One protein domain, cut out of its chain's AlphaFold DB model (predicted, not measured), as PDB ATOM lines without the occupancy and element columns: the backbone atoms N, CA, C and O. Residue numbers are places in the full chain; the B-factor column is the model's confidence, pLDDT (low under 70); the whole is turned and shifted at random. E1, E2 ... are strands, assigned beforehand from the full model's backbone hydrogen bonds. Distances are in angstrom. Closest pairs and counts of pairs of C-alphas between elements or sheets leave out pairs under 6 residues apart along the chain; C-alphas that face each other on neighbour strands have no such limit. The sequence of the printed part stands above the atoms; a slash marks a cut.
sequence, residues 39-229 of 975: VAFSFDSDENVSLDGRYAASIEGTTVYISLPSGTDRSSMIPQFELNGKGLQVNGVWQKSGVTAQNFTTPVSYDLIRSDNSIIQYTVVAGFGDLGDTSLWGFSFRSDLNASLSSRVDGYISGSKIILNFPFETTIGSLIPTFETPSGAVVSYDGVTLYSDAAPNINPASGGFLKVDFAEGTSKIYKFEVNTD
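What this domain is: This is residues 39 to 229 of the 975 residues of an uncharacterized protein of Oceanispirochaeta crateris (UniProt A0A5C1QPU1). With much of the chain in loops, two strand lobes stand end to end: a sheet curled like part of a barrel, E12-E9-E10-E11-E15-E14-E13, and a twisted sheet, E2-E3-E8-E7-E5-E6, partly faced by the small pair E1-E4. The 191 printed residues include fifteen named strands, E1 to E15, and no named helix: all strand, with 75 residues in named elements. It is compact, radius of gyration 17.1 A, spanning 50 by 38 by 24 A.

How they stand to each other: The mixed, curled sheet runs E12, residues 178 to 180, E9, 138 to 141, E10, 153 to 158, E11, 161 to 166, E15, 219 to 228, E14, 209 to 213, E13, 186 to 189. E11 and E15 are parallel; N 162 and O 223 are 2.9 A apart. The other mixed sheet runs E2, 58 to 60, E3, 63 to 66, E8, 119 to 126, E7, 108 to 113, E5, 87 to 90, E6, 93 to 95. It forms a sandwich, two sheets face to face, with antiparallel E1, 39 to 43, and E4, 80 to 83; N 42 and O 80 are 2.7 A apart.

Where its parts are: E15 spans 29.4 A, from C-alpha 219 at (-73.826, -43.463, -145.486) to C-alpha 228 at (-77.212, -53.371, -172.934).

The domain as a whole: The printed part has no cut. The link E13 to E14 is long, 19 residues. Residues 113 to 120 are among those under pLDDT 70.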
ATOM      1  N   VAL A  39     -74.236 -24.873-176.787       87.44
ATOM      2  CA  VAL A  39     -73.597 -23.849-175.940       87.44
ATOM      3  C   VAL A  39     -74.021 -24.007-174.484       87.44
ATOM      4  O   VAL A  39     -73.186 -23.969-173.580       87.44
ATOM      5  N   ALA A  40     -75.312 -24.229-174.246       89.19
ATOM      6  CA  ALA A  40     -75.859 -24.448-172.920       89.19
ATOM      7  C   ALA A  40     -76.993 -25.468-172.960       89.19
ATOM      8  O   ALA A  40     -77.696 -25.622-173.954       89.19
ATOM      9  N   PHE A  41     -77.188 -26.156-171.842       94.38
ATOM     10  CA  PHE A  41     -78.328 -27.032-171.619       94.38
ATOM     11  C   PHE A  41     -78.664 -26.991-170.125       94.38
ATOM     12  O   PHE A  41     -77.765 -26.911-169.289       94.38
ATOM     13  N   SER A  42     -79.939 -27.001-169.755       94.81
ATOM     14  CA  SER A  42     -80.403 -26.917-168.370       94.81
ATOM     15  C   SER A  42     -81.832 -27.439-168.215       94.81
ATOM     16  O   SER A  42     -82.548 -27.589-169.198       94.81
ATOM     17  N   PHE A  43     -82.253 -27.694-166.978       94.75
ATOM     18  CA  PHE A  43     -83.670 -27.796-166.617       94.75
ATOM     19  C   PHE A  43     -83.997 -26.696-165.616       94.75
ATOM     20  O   PHE A  43     -83.268 -26.554-164.630       94.75
ATOM     21  N   ASP A  44     -85.064 -25.939-165.859       91.56
ATOM     22  CA  ASP A  44     -85.535 -24.905-164.938       91.56
ATOM     23  C   ASP A  44     -86.812 -25.334-164.206       91.56
ATOM     24  O   ASP A  44     -87.554 -26.207-164.670       91.56
ATOM     25  N   SER A  45     -87.038 -24.749-163.031       91.56
ATOM     26  CA  SER A  45     -88.224 -25.003-162.209       91.56
ATOM     27  C   SER A  45     -89.508 -24.443-162.815       91.56
ATOM     28  O   SER A  45     -90.584 -24.914-162.448       91.56
ATOM     29  N   ASP A  46     -89.393 -23.486-163.738       86.62
ATOM     30  CA  ASP A  46     -90.529 -22.841-164.400       86.62
ATOM     31  C   ASP A  46     -91.298 -23.844-165.280       86.62
ATOM     32  O   ASP A  46     -92.523 -23.929-165.197       86.62
ATOM     33  N   GLU A  47     -90.590 -24.708-166.016       92.06
ATOM     34  CA  GLU A  47     -91.191 -25.771-166.836       92.06
ATOM     35  C   GLU A  47     -91.186 -27.141-166.141       92.06
ATOM     36  O   GLU A  47     -91.965 -28.033-166.485       92.06
ATOM     37  N   ASN A  48     -90.321 -27.334-165.139       88.69
ATOM     38  CA  ASN A  48     -90.185 -28.596-164.414       88.69
ATOM     39  C   ASN A  48     -90.489 -28.396-162.924       88.69
ATOM     40  O   ASN A  48     -89.592 -28.453-162.086       88.69
ATOM     41  N   VAL A  49     -91.774 -28.267-162.579       82.81
ATOM     42  CA  VAL A  49     -92.297 -27.973-161.220       82.81
ATOM     43  C   VAL A  49     -91.802 -28.878-160.075       82.81
ATOM     44  O   VAL A  49     -92.056 -28.599-158.904       82.81
ATOM     45  N   SER A  50     -91.142 -29.998-160.388       81.62
ATOM     46  CA  SER A  50     -90.506 -30.883-159.402       81.62
ATOM     47  C   SER A  50     -89.097 -30.437-158.978       81.62
ATOM     48  O   SER A  50     -88.532 -31.020-158.051       81.62
ATOM     49  N   LEU A  51     -88.539 -29.421-159.640       85.31
ATOM     50  CA  LEU A  51     -87.259 -28.793-159.326       85.31
ATOM     51  C   LEU A  51     -87.475 -27.553-158.449       85.31
ATOM     52  O   LEU A  51     -88.499 -26.882-158.528       85.31
ATOM     53  N   ASP A  52     -86.495 -27.240-157.606       86.00
ATOM     54  CA  ASP A  52     -86.482 -26.068-156.718       86.00
ATOM     55  C   ASP A  52     -85.655 -24.892-157.272       86.00
ATOM     56  O   ASP A  52     -85.405 -23.915-156.563       86.00
ATOM     57  N   GLY A  53     -85.238 -24.980-158.536       88.00
ATOM     58  CA  GLY A  53     -84.536 -23.933-159.268       88.00
ATOM     59  C   GLY A  53     -83.921 -24.456-160.566       88.00
ATOM     60  O   GLY A  53     -84.238 -25.557-161.021       88.00
ATOM     61  N   ARG A  54     -82.992 -23.674-161.126       90.00
ATOM     62  CA  ARG A  54     -82.274 -23.993-162.365       90.00
ATOM     63  C   ARG A  54     -81.101 -24.953-162.148       90.00
ATOM     64  O   ARG A  54     -80.176 -24.663-161.388       90.00
ATOM     65  N   TYR A  55     -81.079 -26.037-162.919       88.62
ATOM     66  CA  TYR A  55     -80.012 -27.039-162.952       88.62
ATOM     67  C   TYR A  55     -79.304 -27.021-164.311       88.62
ATOM     68  O   TYR A  55     -79.797 -27.581-165.289       88.62
ATOM     69  N   ALA A  56     -78.144 -26.361-164.377       88.62
ATOM     70  CA  ALA A  56     -77.336 -26.260-165.594       88.62
ATOM     71  C   ALA A  56     -76.482 -27.513-165.848       88.62
ATOM     72  O   ALA A  56     -75.985 -28.145-164.915       88.62
ATOM     73  N   ALA A  57     -76.302 -27.849-167.124       87.56
ATOM     74  CA  ALA A  57     -75.473 -28.952-167.583       87.56
ATOM     75  C   ALA A  57     -73.987 -28.585-167.662       87.56
ATOM     76  O   ALA A  57     -73.627 -27.438-167.925       87.56
ATOM     77  N   SER A  58     -73.131 -29.598-167.533       84.12
ATOM     78  CA  SER A  58     -71.748 -29.571-168.013       84.12
ATOM     79  C   SER A  58     -71.683 -30.234-169.389       84.12
ATOM     80  O   SER A  58     -72.180 -31.349-169.553       84.12
ATOM     81  N   ILE A  59     -71.080 -29.572-170.377       82.50
ATOM     82  CA  ILE A  59     -70.896 -30.113-171.730       82.50
ATOM     83  C   ILE A  59     -69.436 -30.545-171.880       82.50
ATOM     84  O   ILE A  59     -68.523 -29.724-171.806       82.50
ATOM     85  N   GLU A  60     -69.209 -31.841-172.093       75.62
ATOM     86  CA  GLU A  60     -67.883 -32.427-172.291       75.62
ATOM     87  C   GLU A  60     -67.840 -33.146-173.645       75.62
ATOM     88  O   GLU A  60     -68.373 -34.248-173.813       75.62
ATOM     89  N   GLY A  61     -67.218 -32.506-174.639       77.81
ATOM     90  CA  GLY A  61     -67.262 -32.976-176.024       77.81
ATOM     91  C   GLY A  61     -68.705 -33.007-176.535       77.81
ATOM     92  O   GLY A  61     -69.397 -31.995-176.510       77.81
ATOM     93  N   THR A  62     -69.173 -34.179-176.962       77.25
ATOM     94  CA  THR A  62     -70.551 -34.394-177.429       77.25
ATOM     95  C   THR A  62     -71.472 -34.985-176.356       77.25
ATOM     96  O   THR A  62     -72.554 -35.480-176.663       77.25
ATOM     97  N   THR A  63     -71.083 -34.968-175.078       77.00
ATOM     98  CA  THR A  63     -71.952 -35.445-173.988       77.00
ATOM     99  C   THR A  63     -72.323 -34.313-173.038       77.00
ATOM    100  O   THR A  63     -71.481 -33.504-172.662       77.00
ATOM    101  N   VAL A  64     -73.597 -34.261-172.652       84.25
ATOM    102  CA  VAL A  64     -74.192 -33.212-171.819       84.25
ATOM    103  C   VAL A  64     -74.623 -33.836-170.498       84.25
ATOM    104  O   VAL A  64     -75.585 -34.603-170.459       84.25
ATOM    105  N   TYR A  65     -73.922 -33.531-169.412       81.44
ATOM    106  CA  TYR A  65     -74.186 -34.085-168.084       81.44
ATOM    107  C   TYR A  65     -74.984 -33.112-167.234       81.44
ATOM    108  O   TYR A  65     -74.565 -31.978-167.021       81.44
ATOM    109  N   ILE A  66     -76.102 -33.577-166.682       88.12
ATOM    110  CA  ILE A  66     -76.905 -32.802-165.735       88.12
ATOM    111  C   ILE A  66     -77.049 -33.588-164.442       88.12
ATOM    112  O   ILE A  66     -77.493 -34.741-164.441       88.12
ATOM    113  N   SER A  67     -76.699 -32.944-163.332       84.38
ATOM    114  CA  SER A  67     -76.936 -33.465-161.988       84.38
ATOM    115  C   SER A  67     -78.263 -32.931-161.465       84.38
ATOM    116  O   SER A  67     -78.508 -31.729-161.513       84.38
ATOM    117  N   LEU A  68     -79.119 -33.828-160.976       82.12
ATOM    118  CA  LEU A  68     -80.470 -33.510-160.505       82.12
ATOM    119  C   LEU A  68     -80.653 -33.973-159.054       82.12
ATOM    120  O   LEU A  68     -79.991 -34.931-158.637       82.12
ATOM    121  N   PRO A  69     -81.565 -33.353-158.285       78.75
ATOM    122  CA  PRO A  69     -81.885 -33.802-156.938       78.75
ATOM    123  C   PRO A  69     -82.320 -35.269-156.886       78.75
ATOM    124  O   PRO A  69     -82.992 -35.801-157.776       78.75
ATOM    125  N   SER A  70     -81.974 -35.954-155.796       71.06
ATOM    126  CA  SER A  70     -82.404 -37.339-155.603       71.06
ATOM    127  C   SER A  70     -83.931 -37.454-155.559       71.06
ATOM    128  O   SER A  70     -84.571 -37.002-154.613       71.06
ATOM    129  N   GLY A  71     -84.492 -38.204-156.510       70.38
ATOM    130  CA  GLY A  71     -85.922 -38.514-156.573       70.38
ATOM    131  C   GLY A  71     -86.695 -37.745-157.643       70.38
ATOM    132  O   GLY A  71     -87.885 -38.011-157.780       70.38
ATOM    133  N   THR A  72     -86.041 -36.865-158.413       82.12
ATOM    134  CA  THR A  72     -86.643 -36.201-159.580       82.12
ATOM    135  C   THR A  72     -87.198 -37.226-160.575       82.12
ATOM    136  O   THR A  72     -86.502 -38.174-160.961       82.12
ATOM    137  N   ASP A  73     -88.453 -37.038-160.992       82.81
ATOM    138  CA  ASP A  73     -89.069 -37.826-162.060       82.81
ATOM    139  C   ASP A  73     -88.558 -37.329-163.413       82.81
ATOM    140  O   ASP A  73     -88.758 -36.178-163.777       82.81
ATOM    141  N   ARG A  74     -87.877 -38.207-164.153       87.81
ATOM    142  CA  ARG A  74     -87.236 -37.887-165.437       87.81
ATOM    143  C   ARG A  74     -88.032 -38.380-166.641       87.81
ATOM    144  O   ARG A  74     -87.535 -38.319-167.762       87.81
ATOM    145  N   SER A  75     -89.224 -38.936-166.429       85.75
ATOM    146  CA  SER A  75     -90.009 -39.556-167.501       85.75
ATOM    147  C   SER A  75     -90.562 -38.555-168.518       85.75
ATOM    148  O   SER A  75     -90.883 -38.962-169.633       85.75
ATOM    149  N   SER A  76     -90.620 -37.268-168.160       90.62
ATOM    150  CA  SER A  76     -91.109 -36.180-169.008       90.62
ATOM    151  C   SER A  76     -90.556 -34.830-168.528       90.62
ATOM    152  O   SER A  76     -91.259 -34.087-167.850       90.62
ATOM    153  N   MET A  77     -89.292 -34.532-168.837       93.25
ATOM    154  CA  MET A  77     -88.655 -33.252-168.480       93.25
ATOM    155  C   MET A  77     -88.567 -32.339-169.700       93.25
ATOM    156  O   MET A  77     -88.321 -32.821-170.806       93.25
ATOM    157  N   ILE A  78     -88.697 -31.033-169.490       94.56
ATOM    158  CA  ILE A  78     -88.628 -30.003-170.529       94.56
ATOM    159  C   ILE A  78     -87.272 -29.287-170.426       94.56
ATOM    160  O   ILE A  78     -87.053 -28.552-169.461       94.56
ATOM    161  N   PRO A  79     -86.323 -29.537-171.346       94.56
ATOM    162  CA  PRO A  79     -84.998 -28.933-171.305       94.56
ATOM    163  C   PRO A  79     -84.986 -27.511-171.874       94.56
ATOM    164  O   PRO A  79     -85.647 -27.222-172.868       94.56
ATOM    165  N   GLN A  80     -84.144 -26.663-171.296       93.62
ATOM    166  CA  GLN A  80     -83.744 -25.364-171.828       93.62
ATOM    167  C   GLN A  80     -82.342 -25.487-172.429       93.62
ATOM    168  O   GLN A  80     -81.439 -25.970-171.745       93.62
ATOM    169  N   PHE A  81     -82.123 -25.070-173.670       91.25
ATOM    170  CA  PHE A  81     -80.823 -25.157-174.326       91.25
ATOM    171  C   PHE A  81     -80.537 -23.963-175.237       91.25
ATOM    172  O   PHE A  81     -81.424 -23.415-175.879       91.25
ATOM    173  N   GLU A  82     -79.258 -23.611-175.319       89.25
ATOM    174  CA  GLU A  82     -78.713 -22.610-176.236       89.25
ATOM    175  C   GLU A  82     -77.707 -23.315-177.137       89.25
ATOM    176  O   GLU A  82     -76.933 -24.159-176.678       89.25
ATOM    177  N   LEU A  83     -77.691 -22.988-178.421       84.00
ATOM    178  CA  LEU A  83     -76.773 -23.592-179.376       84.00
ATOM    179  C   LEU A  83     -76.371 -22.587-180.447       84.00
ATOM    180  O   LEU A  83     -77.133 -21.686-180.778       84.00
ATOM    181  N   ASN A  84     -75.190 -22.807-181.012       71.75
ATOM    182  CA  ASN A  84     -74.726 -22.173-182.234       71.75
ATOM    183  C   ASN A  84     -74.850 -23.221-183.349       71.75
ATOM    184  O   ASN A  84     -73.959 -24.035-183.552       71.75
ATOM    185  N   GLY A  85     -75.996 -23.283-184.017       57.06
ATOM    186  CA  GLY A  85     -76.333 -24.320-184.998       57.06
ATOM    187  C   GLY A  85     -77.775 -24.167-185.481       57.06
ATOM    188  O   GLY A  85     -78.481 -23.269-185.036       57.06
ATOM    189  N   LYS A  86     -78.229 -25.032-186.390       55.78
ATOM    190  CA  LYS A  86     -79.581 -24.966-186.976       55.78
ATOM    191  C   LYS A  86     -80.672 -25.433-186.005       55.78
ATOM    192  O   LYS A  86     -81.798 -24.964-186.069       55.78
ATOM    193  N   GLY A  87     -80.349 -26.365-185.109       66.19
ATOM    194  CA  GLY A  87     -81.265 -26.847-184.074       66.19
ATOM    195  C   GLY A  87     -80.941 -28.270-183.628       66.19
ATOM    196  O   GLY A  87     -79.987 -28.880-184.116       66.19
ATOM    197  N   LEU A  88     -81.760 -28.823-182.729       76.31
ATOM    198  CA  LEU A  88     -81.621 -30.203-182.264       76.31
ATOM    199  C   LEU A  88     -82.824 -31.065-182.652       76.31
ATOM    200  O   LEU A  88     -83.971 -30.632-182.532       76.31
ATOM    201  N   GLN A  89     -82.574 -32.324-183.005       74.75
ATOM    202  CA  GLN A  89     -83.613 -33.338-183.183       74.75
ATOM    203  C   GLN A  89     -83.439 -34.517-182.229       74.75
ATOM    204  O   GLN A  89     -82.325 -34.945-181.951       74.75
ATOM    205  N   VAL A  90     -84.548 -35.117-181.803       67.81
ATOM    206  CA  VAL A  90     -84.566 -36.419-181.126       67.81
ATOM    207  C   VAL A  90     -85.424 -37.360-181.962       67.81
ATOM    208  O   VAL A  90     -86.604 -37.106-182.185       67.81
ATOM    209  N   ASN A  91     -84.828 -38.451-182.453       63.62
ATOM    210  CA  ASN A  91     -85.480 -39.409-183.362       63.62
ATOM    211  C   ASN A  91     -86.111 -38.751-184.610       63.62
ATOM    212  O   ASN A  91     -87.163 -39.184-185.072       63.62
ATOM    213  N   GLY A  92     -85.473 -37.706-185.147       48.47
ATOM    214  CA  GLY A  92     -85.961 -36.968-186.317       48.47
ATOM    215  C   GLY A  92     -87.044 -35.924-186.024       48.47
ATOM    216  O   GLY A  92     -87.486 -35.252-186.948       48.47
ATOM    217  N   VAL A  93     -87.462 -35.763-184.763       60.97
ATOM    218  CA  VAL A  93     -88.419 -34.732-184.336       60.97
ATOM    219  C   VAL A  93     -87.650 -33.539-183.776       60.97
ATOM    220  O   VAL A  93     -86.821 -33.712-182.879       60.97
ATOM    221  N   TRP A  94     -87.916 -32.333-184.278       67.12
ATOM    222  CA  TRP A  94     -87.295 -31.104-183.778       67.12
ATOM    223  C   TRP A  94     -87.652 -30.832-182.318       67.12
ATOM    224  O   TRP A  94     -88.759 -31.115-181.864       67.12
ATOM    225  N   GLN A  95     -86.675 -30.320-181.579       80.50
ATOM    226  CA  GLN A  95     -86.807 -29.960-180.175       80.50
ATOM    227  C   GLN A  95     -86.890 -28.439-180.070       80.50
ATOM    228  O   GLN A  95     -86.012 -27.748-180.582       80.50
ATOM    229  N   LYS A  96     -87.914 -27.924-179.388       86.94
ATOM    230  CA  LYS A  96     -88.035 -26.511-179.018       86.94
ATOM    231  C   LYS A  96     -87.597 -26.345-177.560       86.94
ATOM    232  O   LYS A  96     -88.129 -27.027-176.676       86.94
ATOM    233  N   SER A  97     -86.604 -25.481-177.328       90.56
ATOM    234  CA  SER A  97     -86.094 -25.165-175.987       90.56
ATOM    235  C   SER A  97     -87.232 -24.666-175.103       90.56
ATOM    236  O   SER A  97     -88.042 -23.861-175.552       90.56
ATOM    237  N   GLY A  98     -87.334 -25.178-173.880       87.81
ATOM    238  CA  GLY A  98     -88.384 -24.789-172.937       87.81
ATOM    239  C   GLY A  98     -89.779 -25.331-173.252       87.81
ATOM    240  O   GLY A  98     -90.708 -25.058-172.503       87.81
ATOM    241  N   VAL A  99     -89.951 -26.128-174.315       90.00
ATOM    242  CA  VAL A  99     -91.278 -26.619-174.729       90.00
ATOM    243  C   VAL A  99     -91.306 -28.134-174.898       90.00
ATOM    244  O   VAL A  99     -92.172 -28.813-174.346       90.00
ATOM    245  N   THR A 100     -90.375 -28.707-175.665       87.25
ATOM    246  CA  THR A 100     -90.458 -30.128-176.025       87.25
ATOM    247  C   THR A 100     -90.032 -31.024-174.866       87.25
ATOM    248  O   THR A 100     -88.849 -31.150-174.557       87.25
ATOM    249  N   ALA A 101     -90.999 -31.704-174.245       90.25
ATOM    250  CA  ALA A 101     -90.720 -32.687-173.205       90.25
ATOM    251  C   ALA A 101     -90.027 -33.937-173.769       90.25
ATOM    252  O   ALA A 101     -90.416 -34.478-174.807       90.25
ATOM    253  N   GLN A 102     -89.038 -34.442-173.034       92.62
ATOM    254  CA  GLN A 102     -88.351 -35.690-173.343       92.62
ATOM    255  C   GLN A 102     -88.243 -36.604-172.127       92.62
ATOM    256  O   GLN A 102     -88.192 -36.175-170.972       92.62
ATOM    257  N   ASN A 103     -88.186 -37.906-172.400       86.94
ATOM    258  CA  ASN A 103     -87.979 -38.915-171.374       86.94
ATOM    259  C   ASN A 103     -86.478 -39.141-171.151       86.94
ATOM    260  O   ASN A 103     -85.834 -39.871-171.902       86.94
ATOM    261  N   PHE A 104     -85.944 -38.568-170.073       87.44
ATOM    262  CA  PHE A 104     -84.545 -38.705-169.664       87.44
ATOM    263  C   PHE A 104     -84.327 -39.781-168.585       87.44
ATOM    264  O   PHE A 104     -83.348 -39.740-167.833       87.44
ATOM    265  N   THR A 105     -85.226 -40.766-168.462       76.44
ATOM    266  CA  THR A 105     -84.961 -41.943-167.605       76.44
ATOM    267  C   THR A 105     -83.761 -42.762-168.101       76.44
ATOM    268  O   THR A 105     -83.104 -43.436-167.305       76.44
ATOM    269  N   THR A 106     -83.432 -42.627-169.389       71.69
ATOM    270  CA  THR A 106     -82.199 -43.062-170.061       71.69
ATOM    271  C   THR A 106     -81.609 -41.890-170.861       71.69
ATOM    272  O   THR A 106     -82.331 -40.922-171.095       71.69
ATOM    273  N   PRO A 107     -80.341 -41.944-171.313       78.31
ATOM    274  CA  PRO A 107     -79.787 -40.907-172.177       78.31
ATOM    275  C   PRO A 107     -80.630 -40.668-173.415       78.31
ATOM    276  O   PRO A 107     -81.125 -41.614-174.035       78.31
ATOM    277  N   VAL A 108     -80.725 -39.403-173.796       84.19
ATOM    278  CA  VAL A 108     -81.436 -38.981-174.996       84.19
ATOM    279  C   VAL A 108     -80.406 -38.470-175.989       84.19
ATOM    280  O   VAL A 108     -79.547 -37.659-175.651       84.19
ATOM    281  N   SER A 109     -80.465 -38.988-177.211       81.00
ATOM    282  CA  SER A 109     -79.573 -38.579-178.288       81.00
ATOM    283  C   SER A 109     -80.211 -37.418-179.039       81.00
ATOM    284  O   SER A 109     -81.308 -37.572-179.574       81.00
ATOM    285  N   TYR A 110     -79.528 -36.279-179.026       86.25
ATOM    286  CA  TYR A 110     -79.894 -35.067-179.736       86.25
ATOM    287  C   TYR A 110     -78.973 -34.920-180.943       86.25
ATOM    288  O   TYR A 110     -77.764 -34.772-180.793       86.25
ATOM    289  N   ASP A 111     -79.533 -34.952-182.139       74.25
ATOM    290  CA  ASP A 111     -78.809 -34.652-183.363       74.25
ATOM    291  C   ASP A 111     -78.784 -33.124-183.523       74.25
ATOM    292  O   ASP A 111     -79.799 -32.522-183.867       74.25
ATOM    293  N   LEU A 112     -77.646 -32.492-183.207       79.31
ATOM    294  CA  LEU A 112     -77.391 -31.088-183.524       79.31
ATOM    295  C   LEU A 112     -77.084 -30.991-185.004       79.31
ATOM    296  O   LEU A 112     -76.059 -31.475-185.486       79.31
ATOM    297  N   ILE A 113     -78.002 -30.361-185.714       64.62
ATOM    298  CA  ILE A 113     -77.844 -30.076-187.125       64.62
ATOM    299  C   ILE A 113     -77.049 -28.774-187.200       64.62
ATOM    300  O   ILE A 113     -77.517 -27.729-186.744       64.62
ATOM    301  N   ARG A 114     -75.813 -28.834-187.701       61.94
ATOM    302  CA  ARG A 114     -75.009 -27.635-187.972       61.94
ATOM    303  C   ARG A 114     -75.609 -26.852-189.138       61.94
ATOM    304  O   ARG A 114     -76.462 -27.360-189.868       61.94
ATOM    305  N   SER A 115     -75.156 -25.619-189.341       49.50
ATOM    306  CA  SER A 115     -75.634 -24.784-190.449       49.50
ATOM    307  C   SER A 115     -75.326 -25.386-191.829       49.50
ATOM    308  O   SER A 115     -75.978 -25.030-192.800       49.50
ATOM    309  N   ASP A 116     -74.367 -26.313-191.919       47.50
ATOM    310  CA  ASP A 116     -74.013 -27.067-193.130       47.50
ATOM    311  C   ASP A 116     -74.697 -28.439-193.244       47.50
ATOM    312  O   ASP A 116     -74.299 -29.278-194.047       47.50
ATOM    313  N   ASN A 117     -75.723 -28.687-192.423       45.03
ATOM    314  CA  ASN A 117     -76.448 -29.954-192.305       45.03
ATOM    315  C   ASN A 117     -75.580 -31.169-191.914       45.03
ATOM    316  O   ASN A 117     -76.095 -32.293-191.854       45.03
ATOM    317  N   SER A 118     -74.298 -30.978-191.579       49.53
ATOM    318  CA  SER A 118     -73.548 -31.998-190.854       49.53
ATOM    319  C   SER A 118     -74.167 -32.178-189.467       49.53
ATOM    320  O   SER A 118     -74.677 -31.238-188.851       49.53
ATOM    321  N   ILE A 119     -74.166 -33.413-188.980       60.41
ATOM    322  CA  ILE A 119     -74.807 -33.753-187.712       60.41
ATOM    323  C   ILE A 119     -73.720 -33.972-186.670       60.41
ATOM    324  O   ILE A 119     -72.908 -34.885-186.817       60.41
ATOM    325  N   ILE A 120     -73.737 -33.185-185.591       67.75
ATOM    326  CA  ILE A 120     -73.101 -33.591-184.334       67.75
ATOM    327  C   ILE A 120     -74.152 -34.282-183.493       67.75
ATOM    328  O   ILE A 120     -75.137 -33.673-183.088       67.75
ATOM    329  N   GLN A 121     -73.921 -35.538-183.151       76.94
ATOM    330  CA  GLN A 121     -74.783 -36.202-182.193       76.94
ATOM    331  C   GLN A 121     -74.335 -35.879-180.766       76.94
ATOM    332  O   GLN A 121     -73.290 -36.352-180.325       76.94
ATOM    333  N   TYR A 122     -75.150 -35.120-180.035       81.00
ATOM    334  CA  TYR A 122     -75.028 -34.951-178.594       81.00
ATOM    335  C   TYR A 122     -75.775 -36.056-177.844       81.00
ATOM    336  O   TYR A 122     -76.868 -36.475-178.226       81.00
ATOM    337  N   THR A 123     -75.210 -36.522-176.736       81.31
ATOM    338  CA  THR A 123     -75.896 -37.422-175.801       81.31
ATOM    339  C   THR A 123     -76.178 -36.675-174.507       81.31
ATOM    340  O   THR A 123     -75.252 -36.291-173.798       81.31
ATOM    341  N   VAL A 124     -77.453 -36.466-174.186       87.00
ATOM    342  CA  VAL A 124     -77.873 -35.793-172.954       87.00
ATOM    343  C   VAL A 124     -78.143 -36.815-171.862       87.00
ATOM    344  O   VAL A 124     -78.960 -37.727-172.010       87.00
ATOM    345  N   VAL A 125     -77.454 -36.633-170.743       81.12
ATOM    346  CA  VAL A 125     -77.443 -37.503-169.575       81.12
ATOM    347  C   VAL A 125     -77.989 -36.734-168.371       81.12
ATOM    348  O   VAL A 125     -77.248 -36.060-167.654       81.12
ATOM    349  N   ALA A 126     -79.294 -36.857-168.115       81.81
ATOM    350  CA  ALA A 126     -79.917 -36.291-166.918       81.81
ATOM    351  C   ALA A 126     -79.879 -37.296-165.756       81.81
ATOM    352  O   ALA A 126     -80.475 -38.374-165.832       81.81
ATOM    353  N   GLY A 127     -79.184 -36.953-164.671       73.00
ATOM    354  CA  GLY A 127     -78.950 -37.821-163.513       73.00
ATOM    355  C   GLY A 127     -77.544 -38.426-163.459       73.00
ATOM    356  O   GLY A 127     -77.391 -39.532-162.947       73.00
ATOM    357  N   PHE A 128     -76.525 -37.738-163.987       65.50
ATOM    358  CA  PHE A 128     -75.117 -38.154-163.855       65.50
ATOM    359  C   PHE A 128     -74.664 -38.212-162.379       65.50
ATOM    360  O   PHE A 128     -73.888 -39.087-161.996       65.50
ATOM    361  N   GLY A 129     -75.244 -37.358-161.529       68.94
ATOM    362  CA  GLY A 129     -75.164 -37.450-160.073       68.94
ATOM    363  C   GLY A 129     -76.156 -36.541-159.350       68.94
ATOM    364  O   GLY A 129     -77.016 -35.925-159.978       68.94
ATOM    365  N   ASP A 130     -76.061 -36.494-158.020       70.25
ATOM    366  CA  ASP A 130     -76.903 -35.663-157.146       70.25
ATOM    367  C   ASP A 130     -76.006 -34.715-156.343       70.25
ATOM    368  O   ASP A 130     -75.140 -35.185-155.611       70.25
ATOM    369  N   LEU A 131     -76.209 -33.399-156.485       67.06
ATOM    370  CA  LEU A 131     -75.353 -32.349-155.909       67.06
ATOM    371  C   LEU A 131     -75.468 -32.199-154.383       67.06
ATOM    372  O   LEU A 131     -74.781 -31.363-153.800       67.06
ATOM    373  N   GLY A 132     -76.300 -32.995-153.710       69.44
ATOM    374  CA  GLY A 132     -76.371 -32.989-152.252       69.44
ATOM    375  C   GLY A 132     -75.059 -33.417-151.572       69.44
ATOM    376  O   GLY A 132     -74.367 -34.331-152.022       69.44
ATOM    377  N   ASP A 133     -74.770 -32.835-150.404       72.31
ATOM    378  CA  ASP A 133     -73.607 -33.181-149.559       72.31
ATOM    379  C   ASP A 133     -73.617 -34.640-149.044       72.31
ATOM    380  O   ASP A 133     -72.631 -35.133-148.496       72.31
ATOM    381  N   THR A 134     -74.733 -35.352-149.239       81.06
ATOM    382  CA  THR A 134     -74.964 -36.748-148.823       81.06
ATOM    383  C   THR A 134     -75.218 -37.690-150.000       81.06
ATOM    384  O   THR A 134     -75.857 -38.743-149.862       81.06
ATOM    385  N   SER A 135     -74.701 -37.325-151.174       81.62
ATOM    386  CA  SER A 135     -74.866 -38.076-152.413       81.62
ATOM    387  C   SER A 135     -73.572 -38.214-153.217       81.62
ATOM    388  O   SER A 135     -72.591 -37.504-153.018       81.62
ATOM    389  N   LEU A 136     -73.560 -39.205-154.108       86.12
ATOM    390  CA  LEU A 136     -72.531 -39.409-155.124       86.12
ATOM    391  C   LEU A 136     -72.749 -38.402-156.270       86.12
ATOM    392  O   LEU A 136     -73.851 -38.333-156.816       86.12
ATOM    393  N   TRP A 137     -71.712 -37.634-156.616       83.19
ATOM    394  CA  TRP A 137     -71.765 -36.561-157.621       83.19
ATOM    395  C   TRP A 137     -71.551 -37.063-159.051       83.19
ATOM    396  O   TRP A 137     -71.985 -36.408-159.992       83.19
ATOM    397  N   GLY A 138     -70.941 -38.238-159.216       85.00
ATOM    398  CA  GLY A 138     -70.747 -38.855-160.524       85.00
ATOM    399  C   GLY A 138     -70.234 -40.287-160.432       85.00
ATOM    400  O   GLY A 138     -69.540 -40.651-159.477       85.00
ATOM    401  N   PHE A 139     -70.559 -41.108-161.431       88.75
ATOM    402  CA  PHE A 139     -70.017 -42.459-161.593       88.75
ATOM    403  C   PHE A 139     -69.892 -42.815-163.081       88.75
ATOM    404  O   PHE A 139     -70.831 -42.606-163.839       88.75
ATOM    405  N   SER A 140     -68.768 -43.384-163.522       89.75
ATOM    406  CA  SER A 140     -68.570 -43.832-164.912       89.75
ATOM    407  C   SER A 140     -67.480 -44.906-165.042       89.75
ATOM    408  O   SER A 140     -66.696 -45.143-164.121       89.75
ATOM    409  N   PHE A 141     -67.410 -45.538-166.213       89.25
ATOM    410  CA  PHE A 141     -66.269 -46.319-166.683       89.25
ATOM    411  C   PHE A 141     -65.730 -45.689-167.963       89.25
ATOM    412  O   PHE A 141     -66.378 -45.725-169.009       89.25
ATOM    413  N   ARG A 142     -64.530 -45.117-167.904       85.44
ATOM    414  CA  ARG A 142     -63.907 -44.509-169.083       85.44
ATOM    415  C   ARG A 142     -63.243 -45.564-169.967       85.44
ATOM    416  O   ARG A 142     -62.612 -46.490-169.447       85.44
ATOM    417  N   SER A 143     -63.365 -45.430-171.287       80.62
ATOM    418  CA  SER A 143     -62.786 -46.371-172.260       80.62
ATOM    419  C   SER A 143     -61.255 -46.333-172.303       80.62
ATOM    420  O   SER A 143     -60.631 -47.366-172.533       80.62
ATOM    421  N   ASP A 144     -60.625 -45.197-171.987       80.50
ATOM    422  CA  ASP A 144     -59.161 -45.071-171.906       80.50
ATOM    423  C   ASP A 144     -58.550 -45.874-170.742       80.50
ATOM    424  O   ASP A 144     -57.417 -46.346-170.841       80.50
ATOM    425  N   LEU A 145     -59.314 -46.092-169.667       86.50
ATOM    426  CA  LEU A 145     -58.936 -46.958-168.541       86.50
ATOM    427  C   LEU A 145     -59.413 -48.409-168.713       86.50
ATOM    428  O   LEU A 145     -58.929 -49.312-168.029       86.50
ATOM    429  N   ASN A 146     -60.363 -48.645-169.621       86.19
ATOM    430  CA  ASN A 146     -61.047 -49.919-169.796       86.19
ATOM    431  C   ASN A 146     -61.090 -50.323-171.275       86.19
ATOM    432  O   ASN A 146     -62.093 -50.127-171.952       86.19
ATOM    433  N   ALA A 147     -60.025 -50.972-171.753       81.81
ATOM    434  CA  ALA A 147     -59.856 -51.358-173.162       81.81
ATOM    435  C   ALA A 147     -60.959 -52.270-173.746       81.81
ATOM    436  O   ALA A 147     -61.011 -52.474-174.953       81.81
ATOM    437  N   SER A 148     -61.819 -52.857-172.906       76.88
ATOM    438  CA  SER A 148     -62.985 -53.636-173.340       76.88
ATOM    439  C   SER A 148     -64.190 -52.778-173.742       76.88
ATOM    440  O   SER A 148     -65.193 -53.337-174.177       76.88
ATOM    441  N   LEU A 149     -64.133 -51.458-173.546       77.50
ATOM    442  CA  LEU A 149     -65.207 -50.527-173.883       77.50
ATOM    443  C   LEU A 149     -64.840 -49.747-175.147       77.50
ATOM    444  O   LEU A 149     -63.757 -49.171-175.228       77.50
ATOM    445  N   SER A 150     -65.750 -49.709-176.122       68.88
ATOM    446  CA  SER A 150     -65.599 -48.906-177.344       68.88
ATOM    447  C   SER A 150     -65.868 -47.415-177.111       68.88
ATOM    448  O   SER A 150     -65.420 -46.580-177.889       68.88
ATOM    449  N   SER A 151     -66.557 -47.076-176.023       70.25
ATOM    450  CA  SER A 151     -66.870 -45.713-175.589       70.25
ATOM    451  C   SER A 151     -66.946 -45.642-174.059       70.25
ATOM    452  O   SER A 151     -66.974 -46.672-173.377       70.25
ATOM    453  N   ARG A 152     -66.939 -44.429-173.494       79.00
ATOM    454  CA  ARG A 152     -67.209 -44.215-172.064       79.00
ATOM    455  C   ARG A 152     -68.615 -44.724-171.718       79.00
ATOM    456  O   ARG A 152     -69.537 -44.556-172.508       79.00
ATOM    457  N   VAL A 153     -68.768 -45.337-170.545       82.38
ATOM    458  CA  VAL A 153     -70.061 -45.785-170.006       82.38
ATOM    459  C   VAL A 153     -70.380 -44.990-168.749       82.38
ATOM    460  O   VAL A 153     -69.700 -45.136-167.732       82.38
ATOM    461  N   ASP A 154     -71.429 -44.179-168.806       82.44
ATOM    462  CA  ASP A 154     -71.847 -43.322-167.698       82.44
ATOM    463  C   ASP A 154     -72.880 -43.998-166.799       82.44
ATOM    464  O   ASP A 154     -73.741 -44.752-167.256       82.44
ATOM    465  N   GLY A 155     -72.763 -43.755-165.494       82.75
ATOM    466  CA  GLY A 155     -73.672 -44.259-164.475       82.75
ATOM    467  C   GLY A 155     -74.762 -43.246-164.146       82.75
ATOM    468  O   GLY A 155     -74.477 -42.202-163.574       82.75
ATOM    469  N   TYR A 156     -76.020 -43.583-164.432       77.19
ATOM    470  CA  TYR A 156     -77.183 -42.769-164.078       77.19
ATOM    471  C   TYR A 156     -77.614 -43.060-162.646       77.19
ATOM    472  O   TYR A 156     -78.041 -44.172-162.316       77.19
ATOM    473  N   ILE A 157     -77.535 -42.055-161.787       79.06
ATOM    474  CA  ILE A 157     -77.922 -42.170-160.390       79.06
ATOM    475  C   ILE A 157     -79.413 -41.869-160.255       79.06
ATOM    476  O   ILE A 157     -79.877 -40.762-160.498       79.06
ATOM    477  N   SER A 158     -80.179 -42.873-159.830       73.38
ATOM    478  CA  SER A 158     -81.618 -42.750-159.582       73.38
ATOM    479  C   SER A 158     -81.925 -43.248-158.173       73.38
ATOM    480  O   SER A 158     -82.097 -44.449-157.937       73.38
ATOM    481  N   GLY A 159     -81.943 -42.332-157.202       77.00
ATOM    482  CA  GLY A 159     -82.097 -42.664-155.784       77.00
ATOM    483  C   GLY A 159     -80.931 -43.516-155.257       77.00
ATOM    484  O   GLY A 159     -79.819 -43.024-155.090       77.00
ATOM    485  N   SER A 160     -81.186 -44.802-154.984       84.31
ATOM    486  CA  SER A 160     -80.190 -45.793-154.521       84.31
ATOM    487  C   SER A 160     -79.711 -46.739-155.627       84.31
ATOM    488  O   SER A 160     -79.260 -47.852-155.348       84.31
ATOM    489  N   LYS A 161     -79.843 -46.349-156.894       86.00
ATOM    490  CA  LYS A 161     -79.382 -47.138-158.040       86.00
ATOM    491  C   LYS A 161     -78.356 -46.368-158.859       86.00
ATOM    492  O   LYS A 161     -78.495 -45.158-158.992       86.00
ATOM    493  N   ILE A 162     -77.387 -47.089-159.419       87.50
ATOM    494  CA  ILE A 162     -76.518 -46.620-160.505       87.50
ATOM    495  C   ILE A 162     -76.849 -47.476-161.724       87.50
ATOM    496  O   ILE A 162     -76.577 -48.677-161.727       87.50
ATOM    497  N   ILE A 163     -77.482 -46.877-162.722       84.38
ATOM    498  CA  ILE A 163     -77.883 -47.533-163.963       84.38
ATOM    499  C   ILE A 163     -76.756 -47.335-164.980       84.38
ATOM    500  O   ILE A 163     -76.315 -46.215-165.179       84.38
ATOM    501  N   LEU A 164     -76.272 -48.398-165.610       85.88
ATOM    502  CA  LEU A 164     -75.192 -48.367-166.595       85.88
ATOM    503  C   LEU A 164     -75.708 -48.958-167.903       85.88
ATOM    504  O   LEU A 164     -76.111 -50.123-167.919       85.88
ATOM    505  N   ASN A 165     -75.667 -48.185-168.986       77.94
ATOM    506  CA  ASN A 165     -76.066 -48.647-170.314       77.94
ATOM    507  C   ASN A 165     -74.810 -48.933-171.139       77.94
ATOM    508  O   ASN A 165     -74.053 -48.027-171.476       77.94
ATOM    509  N   PHE A 166     -74.564 -50.206-171.423       79.88
ATOM    510  CA  PHE A 166     -73.445 -50.627-172.254       79.88
ATOM    511  C   PHE A 166     -73.875 -50.713-173.727       79.88
ATOM    512  O   PHE A 166     -74.981 -51.189-173.998       79.88
ATOM    513  N   PRO A 167     -73.002 -50.357-174.688       70.88
ATOM    514  CA  PRO A 167     -73.280 -50.565-176.106       70.88
ATOM    515  C   PRO A 167     -73.674 -52.019-176.416       70.88
ATOM    516  O   PRO A 167     -73.199 -52.953-175.754       70.88
ATOM    517  N   PHE A 168     -74.515 -52.221-177.437       70.88
ATOM    518  CA  PHE A 168     -74.945 -53.553-177.879       70.88
ATOM    519  C   PHE A 168     -73.735 -54.490-178.084       70.88
ATOM    520  O   PHE A 168     -72.730 -54.095-178.672       70.88
ATOM    521  N   GLU A 169     -73.836 -55.727-177.579       71.62
ATOM    522  CA  GLU A 169     -72.787 -56.772-177.591       71.62
ATOM    523  C   GLU A 169     -71.525 -56.502-176.736       71.62
ATOM    524  O   GLU A 169     -70.545 -57.248-176.829       71.62
ATOM    525  N   THR A 170     -71.532 -55.513-175.834       73.81
ATOM    526  CA  THR A 170     -70.404 -55.308-174.904       73.81
ATOM    527  C   THR A 170     -70.272 -56.461-173.903       73.81
ATOM    528  O   THR A 170     -71.216 -56.811-173.193       73.81
ATOM    529  N   THR A 171     -69.070 -57.033-173.779       74.38
ATOM    530  CA  THR A 171     -68.768 -58.025-172.733       74.38
ATOM    531  C   THR A 171     -68.375 -57.317-171.436       74.38
ATOM    532  O   THR A 171     -67.292 -56.743-171.333       74.38
ATOM    533  N   ILE A 172     -69.244 -57.373-170.425       81.88
ATOM    534  CA  ILE A 172     -69.080 -56.627-169.168       81.88
ATOM    535  C   ILE A 172     -68.186 -57.411-168.195       81.88
ATOM    536  O   ILE A 172     -68.599 -58.409-167.600       81.88
ATOM    537  N   GLY A 173     -66.932 -56.970-168.070       82.69
ATOM    538  CA  GLY A 173     -65.907 -57.561-167.203       82.69
ATOM    539  C   GLY A 173     -65.624 -56.757-165.928       82.69
ATOM    540  O   GLY A 173     -66.440 -55.957-165.478       82.69
ATOM    541  N   SER A 174     -64.447 -56.977-165.331       88.44
ATOM    542  CA  SER A 174     -63.957 -56.168-164.206       88.44
ATOM    543  C   SER A 174     -63.358 -54.855-164.710       88.44
ATOM    544  O   SER A 174     -62.273 -54.857-165.295       88.44
ATOM    545  N   LEU A 175     -64.029 -53.746-164.426       91.62
ATOM    546  CA  LEU A 175     -63.726 -52.410-164.924       91.62
ATOM    547  C   LEU A 175     -63.173 -51.504-163.813       91.62
ATOM    548  O   LEU A 175     -63.541 -51.644-162.646       91.62
ATOM    549  N   ILE A 176     -62.282 -50.580-164.163       93.94
ATOM    550  CA  ILE A 176     -61.764 -49.531-163.275       93.94
ATOM    551  C   ILE A 176     -62.821 -48.421-163.174       93.94
ATOM    552  O   ILE A 176     -63.112 -47.812-164.207       93.94
ATOM    553  N   PRO A 177     -63.401 -48.162-161.984       94.06
ATOM    554  CA  PRO A 177     -64.438 -47.151-161.815       94.06
ATOM    555  C   PRO A 177     -63.853 -45.737-161.707       94.06
ATOM    556  O   PRO A 177     -62.829 -45.517-161.059       94.06
ATOM    557  N   THR A 178     -64.567 -44.770-162.266       92.69
ATOM    558  CA  THR A 178     -64.339 -43.330-162.101       92.69
ATOM    559  C   THR A 178     -65.532 -42.758-161.342       92.69
ATOM    560  O   THR A 178     -66.673 -43.046-161.705       92.69
ATOM    561  N   PHE A 179     -65.310 -41.987-160.280       91.25
ATOM    562  CA  PHE A 179     -66.404 -41.441-159.475       91.25
ATOM    563  C   PHE A 179     -66.044 -40.133-158.772       91.25
ATOM    564  O   PHE A 179     -64.891 -39.895-158.416       91.25
ATOM    565  N   GLU A 180     -67.069 -39.329-158.498       87.94
ATOM    566  CA  GLU A 180     -66.953 -38.032-157.832       87.94
ATOM    567  C   GLU A 180     -67.828 -37.981-156.578       87.94
ATOM    568  O   GLU A 180     -68.968 -38.448-156.576       87.94
ATOM    569  N   THR A 181     -67.298 -37.416-155.492       88.75
ATOM    570  CA  THR A 181     -67.975 -37.336-154.188       88.75
ATOM    571  C   THR A 181     -67.690 -36.012-153.479       88.75
ATOM    572  O   THR A 181     -66.617 -35.439-153.699       88.75
ATOM    573  N   PRO A 182     -68.538 -35.607-152.513       85.06
ATOM    574  CA  PRO A 182     -68.213 -34.561-151.551       85.06
ATOM    575  C   PRO A 182     -66.861 -34.778-150.861       85.06
ATOM    576  O   PRO A 182     -66.402 -35.910-150.657       85.06
ATOM    577  N   SER A 183     -66.222 -33.679-150.457       85.62
ATOM    578  CA  SER A 183     -64.909 -33.720-149.809       85.62
ATOM    579  C   SER A 183     -64.927 -34.571-148.534       85.62
ATOM    580  O   SER A 183     -65.762 -34.386-147.650       85.62
ATOM    581  N   GLY A 184     -63.978 -35.504-148.424       84.94
ATOM    582  CA  GLY A 184     -63.832 -36.381-147.258       84.94
ATOM    583  C   GLY A 184     -64.717 -37.632-147.265       84.94
ATOM    584  O   GLY A 184     -64.653 -38.393-146.299       84.94
ATOM    585  N   ALA A 185     -65.501 -37.874-148.321       92.12
ATOM    586  CA  ALA A 185     -66.248 -39.119-148.470       92.12
ATOM    587  C   ALA A 185     -65.332 -40.311-148.820       92.12
ATOM    588  O   ALA A 185     -64.297 -40.157-149.472       92.12
ATOM    589  N   VAL A 186     -65.719 -41.516-148.400       93.31
ATOM    590  CA  VAL A 186     -65.018 -42.772-148.706       93.31
ATOM    591  C   VAL A 186     -65.948 -43.700-149.475       93.31
ATOM    592  O   VAL A 186     -67.043 -44.014-149.011       93.31
ATOM    593  N   VAL A 187     -65.495 -44.176-150.634       94.38
ATOM    594  CA  VAL A 187     -66.256 -45.100-151.484       94.38
ATOM    595  C   VAL A 187     -65.738 -46.523-151.307       94.38
ATOM    596  O   VAL A 187     -64.532 -46.770-151.287       94.38
ATOM    597  N   SER A 188     -66.651 -47.479-151.180       93.50
ATOM    598  CA  SER A 188     -66.335 -48.905-151.121       93.50
ATOM    599  C   SER A 188     -67.300 -49.731-151.965       93.50
ATOM    600  O   SER A 188     -68.460 -49.366-152.117       93.50
ATOM    601  N   TYR A 189     -66.835 -50.854-152.503       92.69
ATOM    602  CA  TYR A 189     -67.655 -51.826-153.223       92.69
ATOM    603  C   TYR A 189     -67.549 -53.182-152.538       92.69
ATOM    604  O   TYR A 189     -66.445 -53.698-152.357       92.69
ATOM    605  N   ASP A 190     -68.681 -53.705-152.067       88.81
ATOM    606  CA  ASP A 190     -68.759 -54.923-151.246       88.81
ATOM    607  C   ASP A 190     -67.736 -54.952-150.083       88.81
ATOM    608  O   ASP A 190     -67.186 -55.989-149.710       88.81
ATOM    609  N   GLY A 191     -67.476 -53.781-149.488       86.06
ATOM    610  CA  GLY A 191     -66.565 -53.601-148.352       86.06
ATOM    611  C   GLY A 191     -65.094 -53.360-148.712       86.06
ATOM    612  O   GLY A 191     -64.288 -53.137-147.810       86.06
ATOM    613  N   VAL A 192     -64.730 -53.360-149.997       90.94
ATOM    614  CA  VAL A 192     -63.387 -52.988-150.468       90.94
ATOM    615  C   VAL A 192     -63.360 -51.501-150.810       90.94
ATOM    616  O   VAL A 192     -64.145 -51.054-151.639       90.94
ATOM    617  N   THR A 193     -62.463 -50.728-150.193       93.81
ATOM    618  CA  THR A 193     -62.277 -49.305-150.522       93.81
ATOM    619  C   THR A 193     -61.830 -49.135-151.972       93.81
ATOM    620  O   THR A 193     -60.889 -49.798-152.413       93.81
ATOM    621  N   LEU A 194     -62.501 -48.239-152.690       93.94
ATOM    622  CA  LEU A 194     -62.191 -47.874-154.065       93.94
ATOM    623  C   LEU A 194     -61.446 -46.540-154.125       93.94
ATOM    624  O   LEU A 194     -61.583 -45.697-153.238       93.94
ATOM    625  N   TYR A 195     -60.718 -46.338-155.217       91.88
ATOM    626  CA  TYR A 195     -60.111 -45.064-155.586       91.88
ATOM    627  C   TYR A 195     -60.579 -44.723-157.002       91.88
ATOM    628  O   TYR A 195     -60.571 -45.609-157.855       91.88
ATOM    629  N   SER A 196     -61.005 -43.480-157.247       93.19
ATOM    630  CA  SER A 196     -61.398 -43.069-158.601       93.19
ATOM    631  C   SER A 196     -60.217 -43.234-159.552       93.19
ATOM    632  O   SER A 196     -59.075 -42.959-159.177       93.19
ATOM    633  N   ASP A 197     -60.505 -43.711-160.763       93.12
ATOM    634  CA  ASP A 197     -59.551 -43.886-161.863       93.12
ATOM    635  C   ASP A 197     -58.418 -44.887-161.568       93.12
ATOM    636  O   ASP A 197     -57.418 -44.949-162.287       93.12
ATOM    637  N   ALA A 198     -58.560 -45.703-160.517       90.12
ATOM    638  CA  ALA A 198     -57.549 -46.661-160.094       90.12
ATOM    639  C   ALA A 198     -58.149 -47.973-159.572       90.12
ATOM    640  O   ALA A 198     -59.314 -48.079-159.197       90.12
ATOM    641  N   ALA A 199     -57.310 -49.011-159.537       85.00
ATOM    642  CA  ALA A 199     -57.664 -50.295-158.945       85.00
ATOM    643  C   ALA A 199     -58.025 -50.140-157.447       85.00
ATOM    644  O   ALA A 199     -57.423 -49.311-156.754       85.00
ATOM    645  N   PRO A 200     -58.932 -50.974-156.905       85.62
ATOM    646  CA  PRO A 200     -59.402 -52.248-157.462       85.62
ATOM    647  C   PRO A 200     -60.580 -52.136-158.447       85.62
ATOM    648  O   PRO A 200     -61.481 -51.324-158.273       85.62
ATOM    649  N   ASN A 201     -60.576 -53.000-159.470       89.56
ATOM    650  CA  ASN A 201     -61.640 -53.087-160.472       89.56
ATOM    651  C   ASN A 201     -62.925 -53.668-159.868       89.56
ATOM    652  O   ASN A 201     -62.871 -54.570-159.029       89.56
ATOM    653  N   ILE A 202     -64.072 -53.238-160.385       90.06
ATOM    654  CA  ILE A 202     -65.387 -53.761-160.015       90.06
ATOM    655  C   ILE A 202     -66.075 -54.394-161.221       90.06
ATOM    656  O   ILE A 202     -65.859 -53.980-162.355       90.06
ATOM    657  N   ASN A 203     -66.922 -55.395-160.987       90.31
ATOM    658  CA  ASN A 203     -67.774 -55.950-162.035       90.31
ATOM    659  C   ASN A 203     -69.233 -55.556-161.754       90.31
ATOM    660  O   ASN A 203     -69.887 -56.211-160.936       90.31
ATOM    661  N   PRO A 204     -69.767 -54.518-162.422       87.00
ATOM    662  CA  PRO A 204     -71.122 -54.041-162.154       87.00
ATOM    663  C   PRO A 204     -72.194 -55.090-162.498       87.00
ATOM    664  O   PRO A 204     -73.235 -55.133-161.847       87.00
ATOM    665  N   ALA A 205     -71.926 -56.000-163.444       85.75
ATOM    666  CA  ALA A 205     -72.850 -57.072-163.819       85.75
ATOM    667  C   ALA A 205     -72.953 -58.193-162.764       85.75
ATOM    668  O   ALA A 205     -73.877 -59.001-162.812       85.75
ATOM    669  N   SER A 206     -72.039 -58.246-161.785       85.00
ATOM    670  CA  SER A 206     -72.059 -59.254-160.709       85.00
ATOM    671  C   SER A 206     -73.003 -58.910-159.542       85.00
ATOM    672  O   SER A 206     -73.168 -59.727-158.639       85.00
ATOM    673  N   GLY A 207     -73.655 -57.738-159.561       71.19
ATOM    674  CA  GLY A 207     -74.756 -57.405-158.645       71.19
ATOM    675  C   GLY A 207     -74.372 -56.949-157.227       71.19
ATOM    676  O   GLY A 207     -75.236 -56.985-156.349       71.19
ATOM    677  N   GLY A 208     -73.123 -56.524-156.998       80.75
ATOM    678  CA  GLY A 208     -72.647 -55.952-155.726       80.75
ATOM    679  C   GLY A 208     -73.123 -54.517-155.447       80.75
ATOM    680  O   GLY A 208     -73.799 -53.893-156.274       80.75
ATOM    681  N   PHE A 209     -72.758 -53.988-154.276       87.75
ATOM    682  CA  PHE A 209     -73.205 -52.676-153.797       87.75
ATOM    683  C   PHE A 209     -72.051 -51.692-153.631       87.75
ATOM    684  O   PHE A 209     -71.054 -51.982-152.968       87.75
ATOM    685  N   LEU A 210     -72.232 -50.490-154.173       93.12
ATOM    686  CA  LEU A 210     -71.364 -49.351-153.913       93.12
ATOM    687  C   LEU A 210     -71.869 -48.628-152.657       93.12
ATOM    688  O   LEU A 210     -73.025 -48.220-152.596       93.12
ATOM    689  N   LYS A 211     -71.025 -48.459-151.645       93.50
ATOM    690  CA  LYS A 211     -71.329 -47.707-150.425       93.50
ATOM    691  C   LYS A 211     -70.447 -46.467-150.353       93.50
ATOM    692  O   LYS A 211     -69.227 -46.585-150.451       93.50
ATOM    693  N   VAL A 212     -71.071 -45.316-150.129       93.00
ATOM    694  CA  VAL A 212     -70.398 -44.035-149.885       93.00
ATOM    695  C   VAL A 212     -70.616 -43.648-148.425       93.00
ATOM    696  O   VAL A 212     -71.757 -43.568-147.972       93.00
ATOM    697  N   ASP A 213     -69.526 -43.462-147.686       92.69
ATOM    698  CA  ASP A 213     -69.504 -42.964-146.311       92.69
ATOM    699  C   ASP A 213     -69.108 -41.482-146.326       92.69
ATOM    700  O   ASP A 213     -67.998 -41.155-146.742       92.69
ATOM    701  N   PHE A 214     -70.002 -40.587-145.900       90.38
ATOM    702  CA  PHE A 214     -69.804 -39.134-145.963       90.38
ATOM    703  C   PHE A 214     -69.098 -38.591-144.717       90.38
ATOM    704  O   PHE A 214     -69.174 -39.166-143.628       90.38
ATOM    705  N   ALA A 215     -68.437 -37.440-144.860       84.62
ATOM    706  CA  ALA A 215     -67.644 -36.820-143.794       84.62
ATOM    707  C   ALA A 215     -68.470 -36.450-142.542       84.62
ATOM    708  O   ALA A 215     -67.944 -36.434-141.430       84.62
ATOM    709  N   GLU A 216     -69.768 -36.198-142.709       83.06
ATOM    710  CA  GLU A 216     -70.722 -35.922-141.627       83.06
ATOM    711  C   GLU A 216     -71.186 -37.176-140.853       83.06
ATOM    712  O   GLU A 216     -71.893 -37.061-139.851       83.06
ATOM    713  N   GLY A 217     -70.759 -38.374-141.272       82.81
ATOM    714  CA  GLY A 217     -71.035 -39.644-140.593       82.81
ATOM    715  C   GLY A 217     -72.262 -40.407-141.101       82.81
ATOM    716  O   GLY A 217     -72.607 -41.442-140.527       82.81
ATOM    717  N   THR A 218     -72.917 -39.929-142.161       89.88
ATOM    718  CA  THR A 218     -73.987 -40.643-142.870       89.88
ATOM    719  C   THR A 218     -73.413 -41.577-143.945       89.88
ATOM    720  O   THR A 218     -72.264 -41.441-144.364       89.88
ATOM    721  N   SER A 219     -74.209 -42.552-144.398       90.31
ATOM    722  CA  SER A 219     -73.826 -43.463-145.486       90.31
ATOM    723  C   SER A 219     -74.971 -43.651-146.474       90.31
ATOM    724  O   SER A 219     -76.125 -43.772-146.058       90.31
ATOM    725  N   LYS A 220     -74.652 -43.799-147.762       90.69
ATOM    726  CA  LYS A 220     -75.618 -44.153-148.814       90.69
ATOM    727  C   LYS A 220     -75.131 -45.371-149.596       90.69
ATOM    728  O   LYS A 220     -73.940 -45.512-149.872       90.69
ATOM    729  N   ILE A 221     -76.053 -46.286-149.892       91.44
ATOM    730  CA  ILE A 221     -75.783 -47.523-150.633       91.44
ATOM    731  C   ILE A 221     -76.456 -47.428-151.998       91.44
ATOM    732  O   ILE A 221     -77.641 -47.102-152.088       91.44
ATOM    733  N   TYR A 222     -75.698 -47.760-153.035       90.75
ATOM    734  CA  TYR A 222     -76.124 -47.809-154.419       90.75
ATOM    735  C   TYR A 222     -76.010 -49.231-154.964       90.75
ATOM    736  O   TYR A 222     -75.000 -49.912-154.777       90.75
ATOM    737  N   LYS A 223     -77.050 -49.679-155.660       90.56
ATOM    738  CA  LYS A 223     -77.055 -50.946-156.391       90.56
ATOM    739  C   LYS A 223     -76.846 -50.687-157.880       90.56
ATOM    740  O   LYS A 223     -77.500 -49.803-158.430       90.56
ATOM    741  N   PHE A 224     -75.995 -51.478-158.530       89.88
ATOM    742  CA  PHE A 224     -75.863 -51.416-159.984       89.88
ATOM    743  C   PHE A 224     -77.072 -52.042-160.685       89.88
ATOM    744  O   PHE A 224     -77.530 -53.130-160.327       89.88
ATOM    745  N   GLU A 225     -77.564 -51.343-161.697       88.56
ATOM    746  CA  GLU A 225     -78.491 -51.835-162.706       88.56
ATOM    747  C   GLU A 225     -77.768 -51.733-164.046       88.56
ATOM    748  O   GLU A 225     -77.213 -50.693-164.372       88.56
ATOM    749  N   VAL A 226     -77.676 -52.835-164.779       86.38
ATOM    750  CA  VAL A 226     -76.834 -52.925-165.972       86.38
ATOM    751  C   VAL A 226     -77.712 -53.296-167.151       86.38
ATOM    752  O   VAL A 226     -78.321 -54.366-167.144       86.38
ATOM    753  N   ASN A 227     -77.738 -52.425-168.152       80.81
ATOM    754  CA  ASN A 227     -78.462 -52.605-169.401       80.81
ATOM    755  C   ASN A 227     -77.473 -52.724-170.564       80.81
ATOM    756  O   ASN A 227     -76.346 -52.230-170.498       80.81
ATOM    757  N   THR A 228     -77.916 -53.352-171.648       73.50
ATOM    758  CA  THR A 228     -77.212 -53.371-172.934       73.50
ATOM    759  C   THR A 228     -78.140 -52.823-174.008       73.50
ATOM    760  O   THR A 228     -79.277 -53.291-174.099       73.50
ATOM    761  N   ASP A 229     -77.667 -51.869-174.807       67.50
ATOM    762  CA  ASP A 229     -78.459 -51.226-175.863       67.50
ATOM    763  C   ASP A 229     -78.934 -52.214-176.936       67.50
ATOM    764  O   ASP A 229     -78.365 -53.292-177.101       67.50
TER     765      ASP A 229